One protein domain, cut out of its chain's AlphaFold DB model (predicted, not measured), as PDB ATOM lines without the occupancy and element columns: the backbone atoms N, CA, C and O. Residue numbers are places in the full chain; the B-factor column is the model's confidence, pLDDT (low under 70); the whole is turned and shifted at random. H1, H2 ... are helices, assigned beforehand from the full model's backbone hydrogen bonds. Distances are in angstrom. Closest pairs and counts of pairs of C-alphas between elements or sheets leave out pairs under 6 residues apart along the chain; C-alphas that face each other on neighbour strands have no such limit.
ATOM      1  N   LEU A 117      94.320 -41.441 -15.922       88.81
ATOM      2  CA  LEU A 117      94.810 -42.623 -15.228       88.81
ATOM      3  C   LEU A 117      96.335 -42.602 -15.187       88.81
ATOM      4  O   LEU A 117      96.982 -42.451 -16.219       88.81
ATOM      5  N   LYS A 118      96.918 -42.835 -14.009       89.00
ATOM      6  CA  LYS A 118      98.363 -43.062 -13.876       89.00
ATOM      7  C   LYS A 118      98.736 -44.452 -14.402       89.00
ATOM      8  O   LYS A 118      97.904 -45.358 -14.371       89.00
ATOM      9  N   LEU A 119      99.988 -44.633 -14.825       91.69
ATOM     10  CA  LEU A 119     100.478 -45.875 -15.443       91.69
ATOM     11  C   LEU A 119     100.090 -47.165 -14.692       91.69
ATOM     12  O   LEU A 119      99.574 -48.066 -15.349       91.69
ATOM     13  N   PRO A 120     100.222 -47.279 -13.353       93.56
ATOM     14  CA  PRO A 120      99.824 -48.506 -12.653       93.56
ATOM     15  C   PRO A 120      98.342 -48.863 -12.836       93.56
ATOM     16  O   PRO A 120      97.995 -50.029 -13.002       93.56
ATOM     17  N   ALA A 121      97.464 -47.855 -12.864       93.12
ATOM     18  CA  ALA A 121      96.035 -48.048 -13.098       93.12
ATOM     19  C   ALA A 121      95.751 -48.483 -14.543       93.12
ATOM     20  O   ALA A 121      94.912 -49.352 -14.763       93.12
ATOM     21  N   GLN A 122      96.469 -47.907 -15.514       93.38
ATOM     22  CA  GLN A 122      96.366 -48.308 -16.919       93.38
ATOM     23  C   GLN A 122      96.782 -49.774 -17.104       93.38
ATOM     24  O   GLN A 122      96.052 -50.540 -17.728       93.38
ATOM     25  N   TRP A 123      97.902 -50.182 -16.500       95.81
ATOM     26  CA  TRP A 123      98.379 -51.567 -16.539       95.81
ATOM     27  C   TRP A 123      97.407 -52.546 -15.884       95.81
ATOM     28  O   TRP A 123      97.134 -53.596 -16.459       95.81
ATOM     29  N   ALA A 124      96.846 -52.203 -14.721       94.88
ATOM     30  CA  ALA A 124      95.861 -53.048 -14.047       94.88
ATOM     31  C   ALA A 124      94.605 -53.270 -14.907       94.88
ATOM     32  O   ALA A 124      94.130 -54.400 -15.028       94.88
ATOM     33  N   LEU A 125      94.096 -52.209 -15.542       95.12
ATOM     34  CA  LEU A 125      92.954 -52.289 -16.456       95.12
ATOM     35  C   LEU A 125      93.276 -53.112 -17.702       95.12
ATOM     36  O   LEU A 125      92.481 -53.967 -18.078       95.12
ATOM     37  N   LEU A 126      94.441 -52.888 -18.314       94.94
ATOM     38  CA  LEU A 126      94.876 -53.630 -19.496       94.94
ATOM     39  C   LEU A 126      95.045 -55.122 -19.189       94.94
ATOM     40  O   LEU A 126      94.587 -55.960 -19.959       94.94
ATOM     41  N   ALA A 127      95.655 -55.463 -18.054       95.19
ATOM     42  CA  ALA A 127      95.821 -56.847 -17.629       95.19
ATOM     43  C   ALA A 127      94.468 -57.537 -17.402       95.19
ATOM     44  O   ALA A 127      94.266 -58.657 -17.867       95.19
ATOM     45  N   ALA A 128      93.525 -56.865 -16.734       95.44
ATOM     46  CA  ALA A 128      92.184 -57.406 -16.522       95.44
ATOM     47  C   ALA A 128      91.392 -57.541 -17.829       95.44
ATOM     48  O   ALA A 128      90.737 -58.559 -18.035       95.44
ATOM     49  N   TRP A 129      91.495 -56.559 -18.726       94.31
ATOM     50  CA  TRP A 129      90.893 -56.624 -20.055       94.31
ATOM     51  C   TRP A 129      91.447 -57.796 -20.871       94.31
ATOM     52  O   TRP A 129      90.677 -58.564 -21.437       94.31
ATOM     53  N   ASN A 130      92.768 -57.977 -20.890       94.19
ATOM     54  CA  ASN A 130      93.401 -59.078 -21.613       94.19
ATOM     55  C   ASN A 130      93.003 -60.443 -21.040       94.19
ATOM     56  O   ASN A 130      92.732 -61.355 -21.811       94.19
ATOM     57  N   ALA A 131      92.928 -60.572 -19.709       92.88
ATOM     58  CA  ALA A 131      92.481 -61.802 -19.055       92.88
ATOM     59  C   ALA A 131      91.011 -62.128 -19.367       92.88
ATOM     60  O   ALA A 131      90.664 -63.289 -19.558       92.88
ATOM     61  N   PHE A 132      90.150 -61.113 -19.454       92.44
ATOM     62  CA  PHE A 132      88.770 -61.273 -19.903       92.44
ATOM     63  C   PHE A 132      88.703 -61.690 -21.381       92.44
ATOM     64  O   PHE A 132      88.044 -62.665 -21.725       92.44
ATOM     65  N   ASN A 133      89.447 -61.000 -22.245       90.50
ATOM     66  CA  ASN A 133      89.438 -61.212 -23.691       90.50
ATOM     67  C   ASN A 133      90.146 -62.509 -24.135       90.50
ATOM     68  O   ASN A 133      90.029 -62.896 -25.292       90.50
ATOM     69  N   SER A 134      90.899 -63.169 -23.247       93.44
ATOM     70  CA  SER A 134      91.481 -64.493 -23.500       93.44
ATOM     71  C   SER A 134      90.507 -65.652 -23.274       93.44
ATOM     72  O   SER A 134      90.863 -66.796 -23.547       93.44
ATOM     73  N   LEU A 135      89.316 -65.378 -22.740       94.25
ATOM     74  CA  LEU A 135      88.276 -66.381 -22.519       94.25
ATOM     75  C   LEU A 135      87.355 -66.499 -23.738       94.25
ATOM     76  O   LEU A 135      87.357 -65.645 -24.626       94.25
ATOM     77  N   ASP A 136      86.532 -67.546 -23.756       92.69
ATOM     78  CA  ASP A 136      85.506 -67.751 -24.784       92.69
ATOM     79  C   ASP A 136      84.291 -66.842 -24.528       92.69
ATOM     80  O   ASP A 136      83.260 -67.251 -23.994       92.69
ATOM     81  N   VAL A 137      84.465 -65.553 -24.824       90.44
ATOM     82  CA  VAL A 137      83.431 -64.530 -24.653       90.44
ATOM     83  C   VAL A 137      82.389 -64.663 -25.760       90.44
ATOM     84  O   VAL A 137      82.701 -64.577 -26.950       90.44
ATOM     85  N   ASN A 138      81.121 -64.795 -25.377       88.50
ATOM     86  CA  ASN A 138      80.019 -64.824 -26.325       88.50
ATOM     87  C   ASN A 138      79.702 -63.399 -26.803       88.50
ATOM     88  O   ASN A 138      79.139 -62.594 -26.059       88.50
ATOM     89  N   TYR A 139      80.068 -63.074 -28.041       85.44
ATOM     90  CA  TYR A 139      79.751 -61.781 -28.642       85.44
ATOM     91  C   TYR A 139      78.395 -61.804 -29.360       85.44
ATOM     92  O   TYR A 139      78.076 -62.775 -30.054       85.44
ATOM     93  N   GLY A 156      77.861 -54.869 -18.118       79.12
ATOM     94  CA  GLY A 156      77.371 -54.401 -16.831       79.12
ATOM     95  C   GLY A 156      75.897 -54.021 -16.860       79.12
ATOM     96  O   GLY A 156      75.041 -54.781 -17.312       79.12
ATOM     97  N   VAL A 157      75.600 -52.849 -16.302       73.12
ATOM     98  CA  VAL A 157      74.240 -52.341 -16.139       73.12
ATOM     99  C   VAL A 157      74.038 -51.209 -17.128       73.12
ATOM    100  O   VAL A 157      74.612 -50.130 -16.983       73.12
ATOM    101  N   TRP A 158      73.238 -51.468 -18.152       64.31
ATOM    102  CA  TRP A 158      72.991 -50.517 -19.224       64.31
ATOM    103  C   TRP A 158      71.539 -50.588 -19.617       64.31
ATOM    104  O   TRP A 158      71.109 -51.670 -19.986       64.31
ATOM    105  N   GLU A 159      70.824 -49.463 -19.597       58.53
ATOM    106  CA  GLU A 159      69.535 -49.325 -20.270       58.53
ATOM    107  C   GLU A 159      69.220 -47.847 -20.527       58.53
ATOM    108  O   GLU A 159      69.052 -47.050 -19.608       58.53
ATOM    109  N   THR A 160      69.128 -47.471 -21.803       52.53
ATOM    110  CA  THR A 160      68.736 -46.115 -22.224       52.53
ATOM    111  C   THR A 160      67.243 -45.847 -21.975       52.53
ATOM    112  O   THR A 160      66.831 -44.689 -21.954       52.53
ATOM    113  N   TYR A 161      66.428 -46.899 -21.795       58.41
ATOM    114  CA  TYR A 161      64.963 -46.802 -21.812       58.41
ATOM    115  C   TYR A 161      64.229 -47.518 -20.666       58.41
ATOM    116  O   TYR A 161      63.014 -47.336 -20.541       58.41
ATOM    117  N   LEU A 162      64.900 -48.309 -19.821       59.06
ATOM    118  CA  LEU A 162      64.279 -48.839 -18.605       59.06
ATOM    119  C   LEU A 162      64.353 -47.850 -17.442       59.06
ATOM    120  O   LEU A 162      65.344 -47.165 -17.220       59.06
ATOM    121  N   LEU A 163      63.277 -47.851 -16.652       65.81
ATOM    122  CA  LEU A 163      63.165 -47.084 -15.411       65.81
ATOM    123  C   LEU A 163      64.083 -47.621 -14.301       65.81
ATOM    124  O   LEU A 163      64.416 -46.893 -13.373       65.81
ATOM    125  N   LEU A 164      64.449 -48.904 -14.370       71.38
ATOM    126  CA  LEU A 164      65.290 -49.566 -13.382       71.38
ATOM    127  C   LEU A 164      66.557 -50.098 -14.053       71.38
ATOM    128  O   LEU A 164      66.457 -50.651 -15.153       71.38
ATOM    129  N   PRO A 165      67.721 -49.989 -13.391       69.88
ATOM    130  CA  PRO A 165      68.953 -50.545 -13.917       69.88
ATOM    131  C   PRO A 165      68.817 -52.065 -14.084       69.88
ATOM    132  O   PRO A 165      68.389 -52.764 -13.163       69.88
ATOM    133  N   ALA A 166      69.182 -52.581 -15.255       74.50
ATOM    134  CA  ALA A 166      69.185 -54.009 -15.541       74.50
ATOM    135  C   ALA A 166      70.542 -54.439 -16.105       74.50
ATOM    136  O   ALA A 166      71.170 -53.711 -16.875       74.50
ATOM    137  N   ILE A 167      70.986 -55.636 -15.715       81.06
ATOM    138  CA  ILE A 167      72.161 -56.276 -16.312       81.06
ATOM    139  C   ILE A 167      71.824 -56.615 -17.761       81.06
ATOM    140  O   ILE A 167      70.776 -57.232 -18.009       81.06
ATOM    141  N   THR A 168      72.708 -56.239 -18.686       80.94
ATOM    142  CA  THR A 168      72.530 -56.499 -20.118       80.94
ATOM    143  C   THR A 168      72.405 -57.998 -20.390       80.94
ATOM    144  O   THR A 168      72.969 -58.833 -19.679       80.94
ATOM    145  N   ALA A 169      71.654 -58.364 -21.434       80.50
ATOM    146  CA  ALA A 169      71.577 -59.760 -21.872       80.50
ATOM    147  C   ALA A 169      72.976 -60.301 -22.218       80.50
ATOM    148  O   ALA A 169      73.339 -61.396 -21.802       80.50
ATOM    149  N   GLU A 170      73.790 -59.463 -22.860       84.06
ATOM    150  CA  GLU A 170      75.176 -59.748 -23.234       84.06
ATOM    151  C   GLU A 170      76.076 -60.067 -22.032       84.06
ATOM    152  O   GLU A 170      76.947 -60.921 -22.143       84.06
ATOM    153  N   SER A 171      75.852 -59.440 -20.871       85.25
ATOM    154  CA  SER A 171      76.549 -59.788 -19.627       85.25
ATOM    155  C   SER A 171      75.990 -61.043 -18.953       85.25
ATOM    156  O   SER A 171      76.732 -61.760 -18.289       85.25
ATOM    157  N   ARG A 172      74.687 -61.320 -19.091       85.00
ATOM    158  CA  ARG A 172      74.024 -62.450 -18.417       85.00
ATOM    159  C   ARG A 172      74.282 -63.793 -19.094       85.00
ATOM    160  O   ARG A 172      74.327 -64.811 -18.416       85.00
ATOM    161  N   GLU A 173      74.403 -63.801 -20.415       87.75
ATOM    162  CA  GLU A 173      74.495 -65.016 -21.239       87.75
ATOM    163  C   GLU A 173      75.943 -65.516 -21.426       87.75
ATOM    164  O   GLU A 173      76.259 -66.177 -22.415       87.75
ATOM    165  N   GLN A 174      76.827 -65.193 -20.479       91.88
ATOM    166  CA  GLN A 174      78.238 -65.582 -20.481       91.88
ATOM    167  C   GLN A 174      78.489 -66.820 -19.609       91.88
ATOM    168  O   GLN A 174      77.733 -67.115 -18.682       91.88
ATOM    169  N   GLY A 175      79.584 -67.537 -19.880       92.50
ATOM    170  CA  GLY A 175      80.057 -68.611 -19.004       92.50
ATOM    171  C   GLY A 175      80.509 -68.083 -17.636       92.50
ATOM    172  O   GLY A 175      80.927 -66.933 -17.517       92.50
ATOM    173  N   THR A 176      80.466 -68.922 -16.599       93.50
ATOM    174  CA  THR A 176      80.805 -68.527 -15.217       93.50
ATOM    175  C   THR A 176      82.182 -67.868 -15.107       93.50
ATOM    176  O   THR A 176      82.308 -66.813 -14.489       93.50
ATOM    177  N   ASP A 177      83.201 -68.430 -15.760       94.69
ATOM    178  CA  ASP A 177      84.566 -67.884 -15.723       94.69
ATOM    179  C   ASP A 177      84.658 -66.519 -16.419       94.69
ATOM    180  O   ASP A 177      85.352 -65.611 -15.952       94.69
ATOM    181  N   VAL A 178      83.894 -66.345 -17.503       94.12
ATOM    182  CA  VAL A 178      83.772 -65.072 -18.222       94.12
ATOM    183  C   VAL A 178      83.089 -64.030 -17.343       94.12
ATOM    184  O   VAL A 178      83.548 -62.890 -17.296       94.12
ATOM    185  N   ILE A 179      82.046 -64.412 -16.597       92.00
ATOM    186  CA  ILE A 179      81.364 -63.525 -15.644       92.00
ATOM    187  C   ILE A 179      82.330 -63.057 -14.555       92.00
ATOM    188  O   ILE A 179      82.416 -61.861 -14.295       92.00
ATOM    189  N   VAL A 180      83.122 -63.960 -13.973       94.25
ATOM    190  CA  VAL A 180      84.111 -63.602 -12.941       94.25
ATOM    191  C   VAL A 180      85.163 -62.630 -13.486       94.25
ATOM    192  O   VAL A 180      85.505 -61.640 -12.829       94.25
ATOM    193  N   ALA A 181      85.679 -62.874 -14.694       94.56
ATOM    194  CA  ALA A 181      86.641 -61.977 -15.329       94.56
ATOM    195  C   ALA A 181      86.020 -60.612 -15.682       94.56
ATOM    196  O   ALA A 181      86.648 -59.572 -15.462       94.56
ATOM    197  N   MET A 182      84.775 -60.610 -16.165       93.69
ATOM    198  CA  MET A 182      83.984 -59.411 -16.443       93.69
ATOM    199  C   MET A 182      83.766 -58.583 -15.172       93.69
ATOM    200  O   MET A 182      84.044 -57.386 -15.180       93.69
ATOM    201  N   ASP A 183      83.349 -59.200 -14.065       92.44
ATOM    202  CA  ASP A 183      83.135 -58.525 -12.781       92.44
ATOM    203  C   ASP A 183      84.431 -57.920 -12.241       92.44
ATOM    204  O   ASP A 183      84.447 -56.782 -11.766       92.44
ATOM    205  N   ARG A 184      85.554 -58.637 -12.372       95.31
ATOM    206  CA  ARG A 184      86.873 -58.104 -12.012       95.31
ATOM    207  C   ARG A 184      87.229 -56.877 -12.850       95.31
ATOM    208  O   ARG A 184      87.695 -55.880 -12.297       95.31
ATOM    209  N   PHE A 185      87.014 -56.934 -14.164       94.94
ATOM    210  CA  PHE A 185      87.262 -55.804 -15.056       94.94
ATOM    211  C   PHE A 185      86.363 -54.607 -14.710       94.94
ATOM    212  O   PHE A 185      86.868 -53.504 -14.500       94.94
ATOM    213  N   LEU A 186      85.053 -54.820 -14.560       92.25
ATOM    214  CA  LEU A 186      84.087 -53.778 -14.199       92.25
ATOM    215  C   LEU A 186      84.357 -53.182 -12.813       92.25
ATOM    216  O   LEU A 186      84.234 -51.971 -12.632       92.25
ATOM    217  N   SER A 187      84.798 -53.991 -11.848       93.88
ATOM    218  CA  SER A 187      85.225 -53.521 -10.527       93.88
ATOM    219  C   SER A 187      86.427 -52.579 -10.632       93.88
ATOM    220  O   SER A 187      86.413 -51.487 -10.057       93.88
ATOM    221  N   LEU A 188      87.430 -52.922 -11.450       95.19
ATOM    222  CA  LEU A 188      88.557 -52.025 -11.722       95.19
ATOM    223  C   LEU A 188      88.130 -50.759 -12.464       95.19
ATOM    224  O   LEU A 188      88.686 -49.702 -12.189       95.19
ATOM    225  N   VAL A 189      87.142 -50.810 -13.359       92.94
ATOM    226  CA  VAL A 189      86.559 -49.598 -13.964       92.94
ATOM    227  C   VAL A 189      85.880 -48.737 -12.890       92.94
ATOM    228  O   VAL A 189      86.096 -47.524 -12.844       92.94
ATOM    229  N   GLY A 190      85.115 -49.348 -11.985       91.88
ATOM    230  CA  GLY A 190      84.416 -48.669 -10.890       91.88
ATOM    231  C   GLY A 190      85.348 -48.030  -9.856       91.88
ATOM    232  O   GLY A 190      85.077 -46.932  -9.384       91.88
ATOM    233  N   GLN A 191      86.473 -48.666  -9.535       94.94
ATOM    234  CA  GLN A 191      87.490 -48.122  -8.623       94.94
ATOM    235  C   GLN A 191      88.426 -47.134  -9.341       94.94
ATOM    236  O   GLN A 191      88.806 -46.089  -8.815       94.94
ATOM    237  N   LEU A 192      88.812 -47.519 -10.557       93.88
ATOM    238  CA  LEU A 192      89.761 -46.919 -11.491       93.88
ATOM    239  C   LEU A 192      89.293 -45.584 -12.059       93.88
ATOM    240  O   LEU A 192      89.894 -44.523 -11.908       93.88
ATOM    241  N   ILE A 193      88.220 -45.688 -12.825       91.75
ATOM    242  CA  ILE A 193      87.813 -44.710 -13.826       91.75
ATOM    243  C   ILE A 193      86.650 -43.879 -13.299       91.75
ATOM    244  O   ILE A 193      86.696 -42.650 -13.392       91.75
ATOM    245  N   ALA A 194      85.638 -44.524 -12.714       91.31
ATOM    246  CA  ALA A 194      84.407 -43.850 -12.308       91.31
ATOM    247  C   ALA A 194      84.637 -42.643 -11.371       91.31
ATOM    248  O   ALA A 194      84.080 -41.585 -11.661       91.31
ATOM    249  N   PRO A 195      85.504 -42.690 -10.334       91.31
ATOM    250  CA  PRO A 195      85.734 -41.536  -9.459       91.31
ATOM    251  C   PRO A 195      86.382 -40.361 -10.196       91.31
ATOM    252  O   PRO A 195      86.084 -39.198  -9.926       91.31
ATOM    253  N   ARG A 196      87.255 -40.654 -11.165       91.38
ATOM    254  CA  ARG A 196      87.936 -39.637 -11.972       91.38
ATOM    255  C   ARG A 196      86.968 -38.979 -12.948       91.38
ATOM    256  O   ARG A 196      86.917 -37.755 -12.996       91.38
ATOM    257  N   LEU A 197      86.151 -39.770 -13.647       89.19
ATOM    258  CA  LEU A 197      85.079 -39.248 -14.498       89.19
ATOM    259  C   LEU A 197      84.076 -38.420 -13.693       89.19
ATOM    260  O   LEU A 197      83.725 -37.324 -14.116       89.19
ATOM    261  N   ARG A 198      83.680 -38.894 -12.505       90.25
ATOM    262  CA  ARG A 198      82.799 -38.162 -11.587       90.25
ATOM    263  C   ARG A 198      83.376 -36.790 -11.239       90.25
ATOM    264  O   ARG A 198      82.673 -35.788 -11.327       90.25
ATOM    265  N   ASN A 199      84.659 -36.733 -10.884       90.25
ATOM    266  CA  ASN A 199      85.341 -35.480 -10.563       90.25
ATOM    267  C   ASN A 199      85.431 -34.530 -11.764       90.25
ATOM    268  O   ASN A 199      85.201 -33.333 -11.593       90.25
ATOM    269  N   LEU A 200      85.725 -35.049 -12.961       89.00
ATOM    270  CA  LEU A 200      85.758 -34.260 -14.197       89.00
ATOM    271  C   LEU A 200      84.375 -33.696 -14.539       89.00
ATOM    272  O   LEU A 200      84.246 -32.500 -14.770       89.00
ATOM    273  N   LEU A 201      83.331 -34.528 -14.493       87.62
ATOM    274  CA  LEU A 201      81.955 -34.099 -14.739       87.62
ATOM    275  C   LEU A 201      81.505 -33.056 -13.719       87.62
ATOM    276  O   LEU A 201      80.959 -32.031 -14.105       87.62
ATOM    277  N   ARG A 202      81.783 -33.261 -12.428       89.38
ATOM    278  CA  ARG A 202      81.430 -32.288 -11.388       89.38
ATOM    279  C   ARG A 202      82.116 -30.935 -11.596       89.38
ATOM    280  O   ARG A 202      81.496 -29.907 -11.348       89.38
ATOM    281  N   ARG A 203      83.385 -30.935 -12.016       86.81
ATOM    282  CA  ARG A 203      84.172 -29.711 -12.223       86.81
ATOM    283  C   ARG A 203      83.776 -28.980 -13.505       86.81
ATOM    284  O   ARG A 203      83.548 -27.779 -13.465       86.81
ATOM    285  N   ASP A 204      83.740 -29.695 -14.625       82.88
ATOM    286  CA  ASP A 204      83.660 -29.091 -15.959       82.88
ATOM    287  C   ASP A 204      82.229 -29.087 -16.529       82.88
ATOM    288  O   ASP A 204      81.922 -28.291 -17.412       82.88
ATOM    289  N   PHE A 205      81.342 -29.947 -16.015       84.50
ATOM    290  CA  PHE A 205      79.969 -30.140 -16.496       84.50
ATOM    291  C   PHE A 205      78.960 -30.295 -15.337       84.50
ATOM    292  O   PHE A 205      78.235 -31.295 -15.263       84.50
ATOM    293  N   PRO A 206      78.891 -29.327 -14.400       83.75
ATOM    294  CA  PRO A 206      78.134 -29.473 -13.154       83.75
ATOM    295  C   PRO A 206      76.637 -29.724 -13.380       83.75
ATOM    296  O   PRO A 206      76.018 -30.465 -12.624       83.75
ATOM    297  N   GLN A 207      76.048 -29.178 -14.449       79.44
ATOM    298  CA  GLN A 207      74.640 -29.418 -14.776       79.44
ATOM    299  C   GLN A 207      74.380 -30.875 -15.190       79.44
ATOM    300  O   GLN A 207      73.389 -31.471 -14.770       79.44
ATOM    301  N   GLN A 208      75.258 -31.461 -16.010       79.69
ATOM    302  CA  GLN A 208      75.188 -32.867 -16.416       79.69
ATOM    303  C   GLN A 208      75.425 -33.776 -15.214       79.69
ATOM    304  O   GLN A 208      74.686 -34.740 -15.027       79.69
ATOM    305  N   TYR A 209      76.396 -33.426 -14.371       83.56
ATOM    306  CA  TYR A 209      76.656 -34.110 -13.112       83.56
ATOM    307  C   TYR A 209      75.403 -34.163 -12.221       83.56
ATOM    308  O   TYR A 209      74.970 -35.246 -11.839       83.56
ATOM    309  N   SER A 210      74.738 -33.025 -11.984       80.88
ATOM    310  CA  SER A 210      73.505 -32.973 -11.182       80.88
ATOM    311  C   SER A 210      72.336 -33.763 -11.780       80.88
ATOM    312  O   SER A 210      71.450 -34.195 -11.047       80.88
ATOM    313  N   ARG A 211      72.294 -33.956 -13.105       75.62
ATOM    314  CA  ARG A 211      71.281 -34.812 -13.750       75.62
ATOM    315  C   ARG A 211      71.547 -36.300 -13.525       75.62
ATOM    316  O   ARG A 211      70.590 -37.061 -13.515       75.62
ATOM    317  N   GLN A 212      72.810 -36.694 -13.363       73.38
ATOM    318  CA  GLN A 212      73.234 -38.084 -13.163       73.38
ATOM    319  C   GLN A 212      73.193 -38.539 -11.695       73.38
ATOM    320  O   GLN A 212      73.266 -39.735 -11.443       73.38
ATOM    321  N   GLU A 213      73.091 -37.618 -10.730       74.31
ATOM    322  CA  GLU A 213      72.915 -37.956  -9.304       74.31
ATOM    323  C   GLU A 213      71.472 -38.342  -8.926       74.31
ATOM    324  O   GLU A 213      71.238 -38.718  -7.778       74.31
ATOM    325  N   ARG A 214      70.513 -38.233  -9.855       53.56
ATOM    326  CA  ARG A 214      69.099 -38.593  -9.651       53.56
ATOM    327  C   ARG A 214      68.852 -40.071  -9.907       53.56
ATOM    328  O   ARG A 214      68.039 -40.642  -9.151       53.56
TER     329      ARG A 214
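AT A GLANCE: This is residues 117 to 139 and 156 to 214 of the 214 residues of an uncharacterized protein of Hebeloma cylindrosporum h7 (UniProt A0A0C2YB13). Two long helices, H1 and H3, lie side by side and run opposite ways; beyond the end of H3 the backbone goes on into H4, and the short H5 folds back on H4 as a helical hairpin. On the other side of H3 from H1 lie the four-residue H2 and a long stretch without a named element, residues 156 to 168; the whole is flat and loose. The printed part has 82 residues, with five named helices in the order H1, H2, H3, H4, H5 and no named strand; its class is all helix. The radius of gyration of the C-alphas is 15.0 A, which is loose, and the C-alphas span 41 by 36 by 15 A.

HOW THE PARTS SIT: H1, residues 119 to 133, touches H3, residues 176 to 192, with the C-alphas of Phe 132 and Ala 181 closest at 5.1 A. The two run opposite ways at a shallow tilt of 19 degrees. H2, residues 169 to 172, is close to H3 but not clearly touching; their closest C-alphas, those of Ser 171 and Ile 179, are 7.3 A apart. H1 and H2 are apart. H4, residues 194 to 204, and H3 meet only through their link. H5, residues 206 to 212, touches H4, with the C-alphas of Arg 202 and Tyr 209 closest at 5.4 A. H4 and H5 form a helical hairpin and run opposite ways at a steep tilt of 42 degrees. H5 is apart from H1, H2 and H3, and H4 is apart from H1 and H2. In H1, H3, H4 and H5 each O i to N i+4 pair is within hydrogen-bond range, and H2 is too short for such a pair.

IN THESE COORDINATES: H1 begins at C-alpha 119, at (100.478, -45.875, -15.443), and is 20.6 A long from first to last C-alpha. H2, residues 169 to 172, measures 5.0 A. H3, the longest helix with 17 residues, begins at C-alpha 176, at (80.805, -68.527, -15.217), and measures 23.7 A. H4, residues 194 to 204, measures 15.2 A. H5, residues 206 to 212, measures 9.9 A and ends at C-alpha 212, at (73.234, -38.084, -13.163).

THE WHOLE: The two C-alphas farthest apart, those of Asp 136 and Gln 207, are 41.1 A apart. Residues 140 to 155 are not printed, and C-alphas 139 and 156 stand 14.1 A apart across this cut, which lies in the link from H1 to H2. The links from H2 to H3, H3 to H4 and H4 to H5 are tight. The mean pLDDT of the printed part is 86.1; residues 158 to 163, 165 and 214, the chain's last, are under 70.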